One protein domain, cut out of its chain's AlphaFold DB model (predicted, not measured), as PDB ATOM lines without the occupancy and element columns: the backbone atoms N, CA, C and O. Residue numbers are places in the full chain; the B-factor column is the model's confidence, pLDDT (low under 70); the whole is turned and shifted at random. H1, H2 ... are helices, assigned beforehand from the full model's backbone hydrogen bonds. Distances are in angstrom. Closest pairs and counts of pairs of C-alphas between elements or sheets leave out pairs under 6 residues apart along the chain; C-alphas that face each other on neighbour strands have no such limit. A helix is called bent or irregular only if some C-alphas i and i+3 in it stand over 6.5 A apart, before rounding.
ATOM      1  N   GLU A 156      13.452  26.981  70.765       77.75
ATOM      2  CA  GLU A 156      12.565  26.566  71.854       77.75
ATOM      3  C   GLU A 156      13.324  25.912  73.015       77.75
ATOM      4  O   GLU A 156      13.016  26.169  74.181       77.75
ATOM      5  N   ALA A 157      14.310  25.060  72.723       76.06
ATOM      6  CA  ALA A 157      15.150  24.436  73.741       76.06
ATOM      7  C   ALA A 157      15.988  25.485  74.487       76.06
ATOM      8  O   ALA A 157      16.074  25.456  75.720       76.06
ATOM      9  N   LEU A 158      16.540  26.458  73.756       78.81
ATOM     10  CA  LEU A 158      17.267  27.590  74.329       78.81
ATOM     11  C   LEU A 158      16.360  28.435  75.236       78.81
ATOM     12  O   LEU A 158      16.767  28.786  76.343       78.81
ATOM     13  N   GLY A 159      15.117  28.688  74.819       77.12
ATOM     14  CA  GLY A 159      14.126  29.425  75.605       77.12
ATOM     15  C   GLY A 159      13.691  28.702  76.866       77.12
ATOM     16  O   GLY A 159      13.709  29.292  77.945       77.12
ATOM     17  N   ARG A 160      13.407  27.400  76.770       77.31
ATOM     18  CA  ARG A 160      13.103  26.563  77.940       77.31
ATOM     19  C   ARG A 160      14.265  26.534  78.935       77.31
ATOM     20  O   ARG A 160      14.042  26.618  80.144       77.31
ATOM     21  N   SER A 161      15.501  26.446  78.442       75.44
ATOM     22  CA  SER A 161      16.703  26.489  79.280       75.44
ATOM     23  C   SER A 161      16.865  27.849  79.969       75.44
ATOM     24  O   SER A 161      17.027  27.907  81.189       75.44
ATOM     25  N   ALA A 162      16.722  28.946  79.218       75.25
ATOM     26  CA  ALA A 162      16.797  30.304  79.746       75.25
ATOM     27  C   ALA A 162      15.718  30.573  80.808       75.25
ATOM     28  O   ALA A 162      16.053  31.043  81.892       75.25
ATOM     29  N   ALA A 163      14.460  30.197  80.550       71.62
ATOM     30  CA  ALA A 163      13.347  30.346  81.490       71.62
ATOM     31  C   ALA A 163      13.591  29.580  82.796       71.62
ATOM     32  O   ALA A 163      13.357  30.079  83.897       71.62
ATOM     33  N   LYS A 164      14.119  28.355  82.695       72.56
ATOM     34  CA  LYS A 164      14.455  27.557  83.875       72.56
ATOM     35  C   LYS A 164      15.561  28.214  84.700       72.56
ATOM     36  O   LYS A 164      15.473  28.215  85.922       72.56
ATOM     37  N   SER A 165      16.580  28.779  84.054       66.50
ATOM     38  CA  SER A 165      17.672  29.485  84.729       66.50
ATOM     39  C   SER A 165      17.235  30.812  85.359       66.50
ATOM     40  O   SER A 165      17.703  31.131  86.451       66.50
ATOM     41  N   THR A 166      16.330  31.566  84.728       66.00
ATOM     42  CA  THR A 166      15.844  32.853  85.256       66.00
ATOM     43  C   THR A 166      14.962  32.690  86.490       66.00
ATOM     44  O   THR A 166      15.032  33.530  87.384       66.00
ATOM     45  N   ARG A 167      14.218  31.583  86.626       62.88
ATOM     46  CA  ARG A 167      13.452  31.279  87.853       62.88
ATOM     47  C   ARG A 167      14.320  31.239  89.116       62.88
ATOM     48  O   ARG A 167      13.883  31.689  90.169       62.88
ATOM     49  N   TYR A 168      15.568  30.776  89.014       60.19
ATOM     50  CA  TYR A 168      16.505  30.749  90.148       60.19
ATOM     51  C   TYR A 168      17.087  32.125  90.506       60.19
ATOM     52  O   TYR A 168      17.696  32.269  91.563       60.19
ATOM     53  N   LEU A 169      16.909  33.135  89.649       59.19
ATOM     54  CA  LEU A 169      17.319  34.518  89.918       59.19
ATOM     55  C   LEU A 169      16.212  35.327  90.618       59.19
ATOM     56  O   LEU A 169      16.497  36.383  91.178       59.19
ATOM     57  N   GLY A 170      14.964  34.845  90.571       51.16
ATOM     58  CA  GLY A 170      13.768  35.638  90.859       51.16
ATOM     59  C   GLY A 170      13.165  35.505  92.253       51.16
ATOM     60  O   GLY A 170      12.224  36.234  92.534       51.16
ATOM     61  N   SER A 171      13.650  34.615  93.127       52.75
ATOM     62  CA  SER A 171      12.964  34.411  94.410       52.75
ATOM     63  C   SER A 171      13.307  35.441  95.488       52.75
ATOM     64  O   SER A 171      12.532  35.535  96.424       52.75
ATOM     65  N   GLU A 172      14.410  36.208  95.390       52.47
ATOM     66  CA  GLU A 172      14.764  37.260  96.379       52.47
ATOM     67  C   GLU A 172      15.999  38.125  95.984       52.47
ATOM     68  O   GLU A 172      16.852  38.478  96.801       52.47
ATOM     69  N   GLY A 173      16.168  38.464  94.700       43.62
ATOM     70  CA  GLY A 173      17.338  39.211  94.214       43.62
ATOM     71  C   GLY A 173      17.064  40.700  93.981       43.62
ATOM     72  O   GLY A 173      16.174  41.011  93.208       43.62
ATOM     73  N   ARG A 174      17.852  41.586  94.626       47.69
ATOM     74  CA  ARG A 174      18.186  43.034  94.420       47.69
ATOM     75  C   ARG A 174      17.372  43.973  93.492       47.69
ATOM     76  O   ARG A 174      17.475  45.179  93.684       47.69
ATOM     77  N   THR A 175      16.627  43.498  92.502       52.97
ATOM     78  CA  THR A 175      15.821  44.282  91.551       52.97
ATOM     79  C   THR A 175      14.349  44.413  91.953       52.97
ATOM     80  O   THR A 175      13.641  45.221  91.361       52.97
ATOM     81  N   GLY A 176      13.873  43.656  92.952       60.47
ATOM     82  CA  GLY A 176      12.491  43.747  93.447       60.47
ATOM     83  C   GLY A 176      11.422  43.233  92.469       60.47
ATOM     84  O   GLY A 176      10.243  43.532  92.653       60.47
ATOM     85  N   ILE A 177      11.827  42.485  91.435       68.38
ATOM     86  CA  ILE A 177      10.937  41.857  90.449       68.38
ATOM     87  C   ILE A 177      10.870  40.358  90.747       68.38
ATOM     88  O   ILE A 177      11.876  39.660  90.615       68.38
ATOM     89  N   ASP A 178       9.687  39.864  91.111       74.25
ATOM     90  CA  ASP A 178       9.416  38.428  91.202       74.25
ATOM     91  C   ASP A 178       9.228  37.863  89.786       74.25
ATOM     92  O   ASP A 178       8.349  38.302  89.047       74.25
ATOM     93  N   LEU A 179      10.080  36.921  89.379       75.00
ATOM     94  CA  LEU A 179      10.018  36.288  88.054       75.00
ATOM     95  C   LEU A 179       9.099  35.053  88.021       75.00
ATOM     96  O   LEU A 179       8.845  34.509  86.942       75.00
ATOM     97  N   ASN A 180       8.623  34.599  89.183       79.06
ATOM     98  CA  ASN A 180       7.675  33.492  89.300       79.06
ATOM     99  C   ASN A 180       6.217  33.965  89.234       79.06
ATOM    100  O   ASN A 180       5.341  33.147  88.951       79.06
ATOM    101  N   GLN A 181       5.958  35.257  89.459       81.88
ATOM    102  CA  GLN A 181       4.634  35.845  89.262       81.88
ATOM    103  C   GLN A 181       4.223  35.786  87.783       81.88
ATOM    104  O   GLN A 181       5.071  35.753  86.882       81.88
ATOM    105  N   THR A 182       2.918  35.784  87.524       84.75
ATOM    106  CA  THR A 182       2.409  35.813  86.148       84.75
ATOM    107  C   THR A 182       2.585  37.193  85.524       84.75
ATOM    108  O   THR A 182       2.709  38.203  86.222       84.75
ATOM    109  N   LEU A 183       2.577  37.262  84.194       82.06
ATOM    110  CA  LEU A 183       2.664  38.534  83.489       82.06
ATOM    111  C   LEU A 183       1.543  39.503  83.902       82.06
ATOM    112  O   LEU A 183       1.812  40.678  84.135       82.06
ATOM    113  N   ASP A 184       0.312  39.013  84.066       82.56
ATOM    114  CA  ASP A 184      -0.813  39.844  84.511       82.56
ATOM    115  C   ASP A 184      -0.621  40.366  85.948       82.56
ATOM    116  O   ASP A 184      -0.958  41.515  86.246       82.56
ATOM    117  N   GLN A 185      -0.034  39.557  86.839       83.94
ATOM    118  CA  GLN A 185       0.312  39.990  88.198       83.94
ATOM    119  C   GLN A 185       1.385  41.080  88.177       83.94
ATOM    120  O   GLN A 185       1.242  42.090  88.869       83.94
ATOM    121  N   TYR A 186       2.408  40.915  87.334       83.25
ATOM    122  CA  TYR A 186       3.463  41.906  87.155       83.25
ATOM    123  C   TYR A 186       2.918  43.226  86.598       83.25
ATOM    124  O   TYR A 186       3.168  44.278  87.181       83.25
ATOM    125  N   ILE A 187       2.122  43.182  85.522       83.62
ATOM    126  CA  ILE A 187       1.529  44.378  84.906       83.62
ATOM    127  C   ILE A 187       0.644  45.109  85.913       83.62
ATOM    128  O   ILE A 187       0.745  46.328  86.039       83.62
ATOM    129  N   ARG A 188      -0.182  44.390  86.680       82.88
ATOM    130  CA  ARG A 188      -1.006  44.999  87.731       82.88
ATOM    131  C   ARG A 188      -0.144  45.662  88.807       82.88
ATOM    132  O   ARG A 188      -0.409  46.808  89.159       82.88
ATOM    133  N   ALA A 189       0.877  44.973  89.311       80.44
ATOM    134  CA  ALA A 189       1.764  45.510  90.341       80.44
ATOM    135  C   ALA A 189       2.533  46.752  89.859       80.44
ATOM    136  O   ALA A 189       2.668  47.722  90.603       80.44
ATOM    137  N   GLU A 190       3.002  46.746  88.612       80.31
ATOM    138  CA  GLU A 190       3.713  47.871  88.007       80.31
ATOM    139  C   GLU A 190       2.769  49.048  87.715       80.31
ATOM    140  O   GLU A 190       3.111  50.194  87.992       80.31
ATOM    141  N   THR A 191       1.540  48.776  87.264       80.62
ATOM    142  CA  THR A 191       0.514  49.807  87.023       80.62
ATOM    143  C   THR A 191       0.114  50.515  88.319       80.62
ATOM    144  O   THR A 191       0.024  51.739  88.340       80.62
ATOM    145  N   VAL A 192      -0.058  49.773  89.421       81.25
ATOM    146  CA  VAL A 192      -0.338  50.344  90.754       81.25
ATOM    147  C   VAL A 192       0.839  51.187  91.256       81.25
ATOM    148  O   VAL A 192       0.639  52.260  91.816       81.25
ATOM    149  N   LYS A 193       2.084  50.740  91.031       79.44
ATOM    150  CA  LYS A 193       3.284  51.510  91.404       79.44
ATOM    151  C   LYS A 193       3.433  52.804  90.605       79.44
ATOM    152  O   LYS A 193       3.847  53.814  91.168       79.44
ATOM    153  N   GLN A 194       3.148  52.767  89.305       77.31
ATOM    154  CA  GLN A 194       3.290  53.921  88.416       77.31
ATOM    155  C   GLN A 194       2.113  54.899  88.519       77.31
ATOM    156  O   GLN A 194       2.264  56.061  88.148       77.31
ATOM    157  N   ASN A 195       0.964  54.452  89.036       77.38
ATOM    158  CA  ASN A 195      -0.251  55.252  89.115       77.38
ATOM    159  C   ASN A 195      -0.871  55.169  90.529       77.38
ATOM    160  O   ASN A 195      -1.690  54.289  90.794       77.38
ATOM    161  N   PRO A 196      -0.499  56.075  91.456       71.56
ATOM    162  CA  PRO A 196      -0.944  56.041  92.856       71.56
ATOM    163  C   PRO A 196      -2.467  56.133  93.045       71.56
ATOM    164  O   PRO A 196      -2.991  55.681  94.059       71.56
ATOM    165  N   ASP A 197      -3.181  56.692  92.064       76.50
ATOM    166  CA  ASP A 197      -4.640  56.833  92.073       76.50
ATOM    167  C   ASP A 197      -5.369  55.615  91.479       76.50
ATOM    168  O   ASP A 197      -6.596  55.611  91.382       76.50
ATOM    169  N   PHE A 198      -4.643  54.557  91.100       75.44
ATOM    170  CA  PHE A 198      -5.216  53.353  90.491       75.44
ATOM    171  C   PHE A 198      -6.299  52.701  91.361       75.44
ATOM    172  O   PHE A 198      -7.304  52.206  90.848       75.44
ATOM    173  N   ASP A 199      -6.143  52.757  92.685       73.06
ATOM    174  CA  ASP A 199      -7.121  52.214  93.628       73.06
ATOM    175  C   ASP A 199      -8.424  53.028  93.690       73.06
ATOM    176  O   ASP A 199      -9.460  52.476  94.064       73.06
ATOM    177  N   GLN A 200      -8.392  54.300  93.270       76.12
ATOM    178  CA  GLN A 200      -9.534  55.226  93.261       76.12
ATOM    179  C   GLN A 200     -10.344  55.170  91.954       76.12
ATOM    180  O   GLN A 200     -11.449  55.711  91.885       76.12
ATOM    181  N   ILE A 201      -9.819  54.513  90.915       76.94
ATOM    182  CA  ILE A 201     -10.523  54.306  89.645       76.94
ATOM    183  C   ILE A 201     -11.724  53.370  89.890       76.94
ATOM    184  O   ILE A 201     -11.575  52.374  90.597       76.94
ATOM    185  N   PRO A 202     -12.918  53.617  89.317       78.50
ATOM    186  CA  PRO A 202     -14.030  52.673  89.419       78.50
ATOM    187  C   PRO A 202     -13.655  51.307  88.819       78.50
ATOM    188  O   PRO A 202     -13.018  51.254  87.767       78.50
ATOM    189  N   GLU A 203     -14.060  50.201  89.452       74.81
ATOM    190  CA  GLU A 203     -13.681  48.831  89.038       74.81
ATOM    191  C   GLU A 203     -13.969  48.526  87.557       74.81
ATOM    192  O   GLU A 203     -13.211  47.811  86.903       74.81
ATOM    193  N   GLU A 204     -15.012  49.142  86.998       73.69
ATOM    194  CA  GLU A 204     -15.388  49.044  85.583       73.69
ATOM    195  C   GLU A 204     -14.292  49.562  84.632       73.69
ATOM    196  O   GLU A 204     -14.070  48.993  83.564       73.69
ATOM    197  N   PHE A 205     -13.558  50.605  85.034       77.12
ATOM    198  CA  PHE A 205     -12.479  51.203  84.244       77.12
ATOM    199  C   PHE A 205     -11.102  50.614  84.574       77.12
ATOM    200  O   PHE A 205     -10.199  50.683  83.737       77.12
ATOM    201  N   LYS A 206     -10.926  49.979  85.744       77.19
ATOM    202  CA  LYS A 206      -9.654  49.331  86.114       77.19
ATOM    203  C   LYS A 206      -9.260  48.233  85.131       77.19
ATOM    204  O   LYS A 206      -8.089  48.131  84.774       77.19
ATOM    205  N   GLN A 207     -10.220  47.430  84.666       77.19
ATOM    206  CA  GLN A 207      -9.930  46.387  83.678       77.19
ATOM    207  C   GLN A 207      -9.499  46.964  82.329       77.19
ATOM    208  O   GLN A 207      -8.530  46.480  81.753       77.19
ATOM    209  N   GLN A 208     -10.145  48.036  81.856       80.25
ATOM    210  CA  GLN A 208      -9.732  48.713  80.622       80.25
ATOM    211  C   GLN A 208      -8.316  49.288  80.734       80.25
ATOM    212  O   GLN A 208      -7.529  49.165  79.798       80.25
ATOM    213  N   TYR A 209      -7.969  49.857  81.890       78.56
ATOM    214  CA  TYR A 209      -6.638  50.408  82.139       78.56
ATOM    215  C   TYR A 209      -5.549  49.323  82.161       78.56
ATOM    216  O   TYR A 209      -4.472  49.515  81.602       78.56
ATOM    217  N   LEU A 210      -5.833  48.162  82.767       80.56
ATOM    218  CA  LEU A 210      -4.917  47.015  82.777       80.56
ATOM    219  C   LEU A 210      -4.748  46.400  81.385       80.56
ATOM    220  O   LEU A 210      -3.627  46.074  81.003       80.56
ATOM    221  N   GLU A 211      -5.827  46.285  80.609       81.94
ATOM    222  CA  GLU A 211      -5.761  45.827  79.217       81.94
ATOM    223  C   GLU A 211      -4.949  46.792  78.344       81.94
ATOM    224  O   GLU A 211      -4.153  46.359  77.511       81.94
ATOM    225  N   GLN A 212      -5.073  48.102  78.569       83.00
ATOM    226  CA  GLN A 212      -4.265  49.095  77.868       83.00
ATOM    227  C   GLN A 212      -2.782  49.004  78.256       83.00
ATOM    228  O   GLN A 212      -1.931  48.927  77.373       83.00
ATOM    229  N   ALA A 213      -2.468  48.905  79.552       81.06
ATOM    230  CA  ALA A 213      -1.098  48.700  80.028       81.06
ATOM    231  C   ALA A 213      -0.480  47.406  79.467       81.06
ATOM    232  O   ALA A 213       0.690  47.378  79.084       81.06
ATOM    233  N   LYS A 214      -1.281  46.343  79.348       80.56
ATOM    234  CA  LYS A 214      -0.883  45.076  78.728       80.56
ATOM    235  C   LYS A 214      -0.609  45.219  77.235       80.56
ATOM    236  O   LYS A 214       0.408  44.722  76.758       80.56
ATOM    237  N   GLN A 215      -1.457  45.936  76.498       82.56
ATOM    238  CA  GLN A 215      -1.215  46.234  75.085       82.56
ATOM    239  C   GLN A 215       0.036  47.090  74.876       82.56
ATOM    240  O   GLN A 215       0.797  46.829  73.944       82.56
ATOM    241  N   ASP A 216       0.273  48.079  75.733       82.00
ATOM    242  CA  ASP A 216       1.460  48.928  75.654       82.00
ATOM    243  C   ASP A 216       2.732  48.134  75.973       82.00
ATOM    244  O   ASP A 216       3.716  48.238  75.239       82.00
ATOM    245  N   PHE A 217       2.684  47.246  76.970       80.12
ATOM    246  CA  PHE A 217       3.758  46.296  77.257       80.12
ATOM    247  C   PHE A 217       4.033  45.376  76.055       80.12
ATOM    248  O   PHE A 217       5.171  45.254  75.596       80.12
ATOM    249  N   PHE A 218       2.990  44.782  75.470       81.44
ATOM    250  CA  PHE A 218       3.106  43.940  74.277       81.44
ATOM    251  C   PHE A 218       3.680  44.680  73.071       81.44
ATOM    252  O   PHE A 218       4.497  44.114  72.345       81.44
ATOM    253  N   ARG A 219       3.317  45.950  72.867       80.81
ATOM    254  CA  ARG A 219       3.885  46.788  71.802       80.81
ATOM    255  C   ARG A 219       5.344  47.138  72.063       80.81
ATOM    256  O   ARG A 219       6.153  47.047  71.146       80.81
ATOM    257  N   GLN A 220       5.689  47.516  73.293       78.19
ATOM    258  CA  GLN A 220       7.046  47.922  73.658       78.19
ATOM    259  C   GLN A 220       8.044  46.772  73.509       78.19
ATOM    260  O   GLN A 220       9.152  46.971  73.010       78.19
ATOM    261  N   PHE A 221       7.645  45.568  73.920       69.75
ATOM    262  CA  PHE A 221       8.483  44.372  73.851       69.75
ATOM    263  C   PHE A 221       8.233  43.531  72.590       69.75
ATOM    264  O   PHE A 221       8.947  42.560  72.364       69.75
ATOM    265  N   ASN A 222       7.283  43.921  71.734       72.44
ATOM    266  CA  ASN A 222       6.888  43.204  70.518       72.44
ATOM    267  C   ASN A 222       6.615  41.705  70.765       72.44
ATOM    268  O   ASN A 222       7.106  40.841  70.039       72.44
ATOM    269  N   ILE A 223       5.844  41.409  71.812       72.75
ATOM    270  CA  ILE A 223       5.477  40.053  72.244       72.75
ATOM    271  C   ILE A 223       3.953  39.905  72.282       72.75
ATOM    272  O   ILE A 223       3.239  40.853  72.595       72.75
ATOM    273  N   GLN A 224       3.449  38.708  71.982       72.44
ATOM    274  CA  GLN A 224       2.038  38.343  72.149       72.44
ATOM    275  C   GLN A 224       1.984  37.036  72.934       72.44
ATOM    276  O   GLN A 224       2.118  35.958  72.361       72.44
ATOM    277  N   ILE A 225       1.871  37.143  74.258       73.81
ATOM    278  CA  ILE A 225       1.985  35.998  75.166       73.81
ATOM    279  C   ILE A 225       0.777  35.980  76.115       73.81
ATOM    280  O   ILE A 225       0.337  37.050  76.546       73.81
ATOM    281  N   PRO A 226       0.214  34.801  76.443       75.62
ATOM    282  CA  PRO A 226      -0.845  34.682  77.440       75.62
ATOM    283  C   PRO A 226      -0.435  35.280  78.797       75.62
ATOM    284  O   PRO A 226       0.693  35.114  79.257       75.62
ATOM    285  N   GLY A 227      -1.355  36.005  79.437       71.31
ATOM    286  CA  GLY A 227      -1.084  36.747  80.679       71.31
ATOM    287  C   GLY A 227      -0.918  35.876  81.932       71.31
ATOM    288  O   GLY A 227      -0.370  36.325  82.941       71.31
ATOM    289  N   ASP A 228      -1.341  34.616  81.849       81.31
ATOM    290  CA  ASP A 228      -1.185  33.577  82.864       81.31
ATOM    291  C   ASP A 228       0.215  32.943  82.864       81.31
ATOM    292  O   ASP A 228       0.559  32.228  83.808       81.31
ATOM    293  N   GLN A 229       1.053  33.227  81.859       80.06
ATOM    294  CA  GLN A 229       2.419  32.717  81.835       80.06
ATOM    295  C   GLN A 229       3.310  33.389  82.891       80.06
ATOM    296  O   GLN A 229       3.206  34.603  83.120       80.06
ATOM    297  N   PRO A 230       4.232  32.632  83.516       82.69
ATOM    298  CA  PRO A 230       5.247  33.193  84.398       82.69
ATOM    299  C   PRO A 230       6.109  34.233  83.678       82.69
ATOM    300  O   PRO A 230       6.572  34.005  82.558       82.69
ATOM    301  N   LEU A 231       6.427  35.337  84.354       81.12
ATOM    302  CA  LEU A 231       7.276  36.396  83.799       81.12
ATOM    303  C   LEU A 231       8.660  35.866  83.370       81.12
ATOM    304  O   LEU A 231       9.230  36.322  82.380       81.12
ATOM    305  N   SER A 232       9.182  34.854  84.072       77.00
ATOM    306  CA  SER A 232      10.405  34.125  83.696       77.00
ATOM    307  C   SER A 232      10.378  33.535  82.279       77.00
ATOM    308  O   SER A 232      11.406  33.560  81.598       77.00
ATOM    309  N   GLU A 233       9.225  33.032  81.827       79.62
ATOM    310  CA  GLU A 233       9.035  32.466  80.486       79.62
ATOM    311  C   GLU A 233       8.914  33.569  79.440       79.62
ATOM    312  O   GLU A 233       9.578  33.500  78.410       79.62
ATOM    313  N   VAL A 234       8.179  34.637  79.757       79.81
ATOM    314  CA  VAL A 234       8.037  35.828  78.905       79.81
ATOM    315  C   VAL A 234       9.394  36.466  78.599       79.81
ATOM    316  O   VAL A 234       9.724  36.719  77.441       79.81
ATOM    317  N   VAL A 235      10.218  36.693  79.628       80.12
ATOM    318  CA  VAL A 235      11.560  37.283  79.472       80.12
ATOM    319  C   VAL A 235      12.478  36.360  78.672       80.12
ATOM    320  O   VAL A 235      13.248  36.826  77.828       80.12
ATOM    321  N   ALA A 236      12.403  35.051  78.916       79.06
ATOM    322  CA  ALA A 236      13.186  34.074  78.176       79.06
ATOM    323  C   ALA A 236      12.785  34.023  76.697       79.06
ATOM    324  O   ALA A 236      13.663  34.022  75.836       79.06
ATOM    325  N   GLN A 237      11.484  34.039  76.401       78.44
ATOM    326  CA  GLN A 237      10.962  34.045  75.038       78.44
ATOM    327  C   GLN A 237      11.369  35.319  74.296       78.44
ATOM    328  O   GLN A 237      11.928  35.228  73.208       78.44
ATOM    329  N   PHE A 238      11.245  36.490  74.927       80.31
ATOM    330  CA  PHE A 238      11.733  37.748  74.356       80.31
ATOM    331  C   PHE A 238      13.234  37.701  74.016       80.31
ATOM    332  O   PHE A 238      13.659  38.123  72.936       80.31
ATOM    333  N   ALA A 239      14.061  37.160  74.918       80.00
ATOM    334  CA  ALA A 239      15.493  37.009  74.672       80.00
ATOM    335  C   ALA A 239      15.775  36.059  73.494       80.00
ATOM    336  O   ALA A 239      16.622  36.360  72.651       80.00
ATOM    337  N   VAL A 240      15.052  34.940  73.408       81.69
ATOM    338  CA  VAL A 240      15.168  33.959  72.318       81.69
ATOM    339  C   VAL A 240      14.748  34.558  70.989       81.69
ATOM    340  O   VAL A 240      15.485  34.415  70.019       81.69
ATOM    341  N   ASP A 241      13.625  35.268  70.939       80.44
ATOM    342  CA  ASP A 241      13.126  35.913  69.724       80.44
ATOM    343  C   ASP A 241      14.132  36.944  69.209       80.44
ATOM    344  O   ASP A 241      14.387  37.050  68.007       80.44
ATOM    345  N   ARG A 242      14.806  37.658  70.121       79.94
ATOM    346  CA  ARG A 242      15.877  38.584  69.749       79.94
ATOM    347  C   ARG A 242      17.117  37.870  69.215       79.94
ATOM    348  O   ARG A 242      17.728  38.348  68.253       79.94
ATOM    349  N   VAL A 243      17.488  36.741  69.820       79.38
ATOM    350  CA  VAL A 243      18.572  35.881  69.327       79.38
ATOM    351  C   VAL A 243      18.218  35.339  67.945       79.38
ATOM    352  O   VAL A 243      19.034  35.482  67.037       79.38
ATOM    353  N   ARG A 244      17.000  34.823  67.748       81.69
ATOM    354  CA  ARG A 244      16.480  34.336  66.465       81.69
ATOM    355  C   ARG A 244      16.545  35.421  65.394       81.69
ATOM    356  O   ARG A 244      17.205  35.217  64.383       81.69
ATOM    357  N   ALA A 245      15.983  36.604  65.646       81.00
ATOM    358  CA  ALA A 245      15.990  37.715  64.688       81.00
ATOM    359  C   ALA A 245      17.409  38.180  64.297       81.00
ATOM    360  O   ALA A 245      17.632  38.721  63.211       81.00
ATOM    361  N   THR A 246      18.390  37.995  65.185       77.44
ATOM    362  CA  THR A 246      19.800  38.311  64.911       77.44
ATOM    363  C   THR A 246      20.495  37.173  64.157       77.44
ATOM    364  O   THR A 246      21.291  37.422  63.250       77.44
ATOM    365  N   ALA A 247      20.186  35.929  64.515       77.69
ATOM    366  CA  ALA A 247      20.745  34.721  63.928       77.69
ATOM    367  C   ALA A 247      20.202  34.436  62.520       77.69
ATOM    368  O   ALA A 247      20.963  33.976  61.677       77.69
ATOM    369  N   GLU A 248      18.952  34.796  62.214       77.38
ATOM    370  CA  GLU A 248      18.376  34.736  60.859       77.38
ATOM    371  C   GLU A 248      19.191  35.539  59.838       77.38
ATOM    372  O   GLU A 248      19.311  35.144  58.682       77.38
ATOM    373  N   LYS A 249      19.828  36.635  60.269       78.12
ATOM    374  CA  LYS A 249      20.706  37.438  59.406       78.12
ATOM    375  C   LYS A 249      22.063  36.778  59.139       78.12
ATOM    376  O   LYS A 249      22.751  37.200  58.218       78.12
TER     377      LYS A 249
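AT A GLANCE: This is residues 156 to 249 of the 308 residues of an uncharacterized protein of Candidatus Doudnabacteria bacterium RIFCSPHIGHO2_01_FULL_41_86 (UniProt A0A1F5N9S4). What shape do these atoms make? Two small lobes of two helices each lie along the longest axis: H4 with H1 beside it, running opposite ways, and H3 with H2 crossing it. Two links, H1 to H2 and H3 to H4, join the lobes, and residues 244 to 249 of H4 stick out. What is it built of? The printed part has 94 residues, with four named helices in the order H1, H2, H3, H4 and no named strand, and the class is all helix. How compact is it? It is only just loose, close to compact, with a radius of gyration of the C-alphas of 14.9 A and spans of 46 by 31 by 19 A.

IN THESE COORDINATES: Where are the longest helices? H3, residues 203 to 221, measures 27.2 A from first to last C-alpha. It is neither bent nor irregular, but only just: C-alphas 204 and 207 are 6.4 A apart. H4, residues 231 to 249, measures 27.9 A and ends with C-alpha 249 at (20.706, 37.438, 59.406). Where are the others? H1, residues 156 to 167, measures 16.7 A and begins with C-alpha 156 at (12.565, 26.566, 71.854). H2, residues 183 to 194, measures 16.2 A.

HOW THE PARTS SIT: What does H3 meet? With residues 210 to 214 alone it touches H2, about perpendicular at 75 degrees; the closest C-alphas, of Arg 188 and Leu 210, are 6.6 A apart. H3 and H4 are close but not clearly touching, with the C-alphas of Phe 221 and Phe 238 closest at 7.4 A. What does H4 touch? With residues 232 to 240 alone it touches H1, opposite ways at a steep tilt of 38 degrees, the closest C-alphas being those of Ala 163 and Glu 233, 4.9 A apart. H2 and H4 only just touch, only at their ends, with 3 pairs of C-alphas within 8 A, the closest those of Leu 183 and Leu 231 at 5.1 A. H1 is apart from H2 and H3. How are the backbones? Every O i to N i+4 pair is within hydrogen-bond range in H1 and H2, against 13 of 15 in H3 and 14 of 15 in H4.

THE WHOLE: How far does it reach? The two C-alphas farthest apart, of Gln 200 and Lys 249, are 48.8 A apart. Is it continuous? The printed part has no cut; the link from H1 to H2 is long, with 15 residues. Where is confidence low? Residues 165 to 177, of which 165 to 167 belong to H1, and residue 221 have pLDDT under 70.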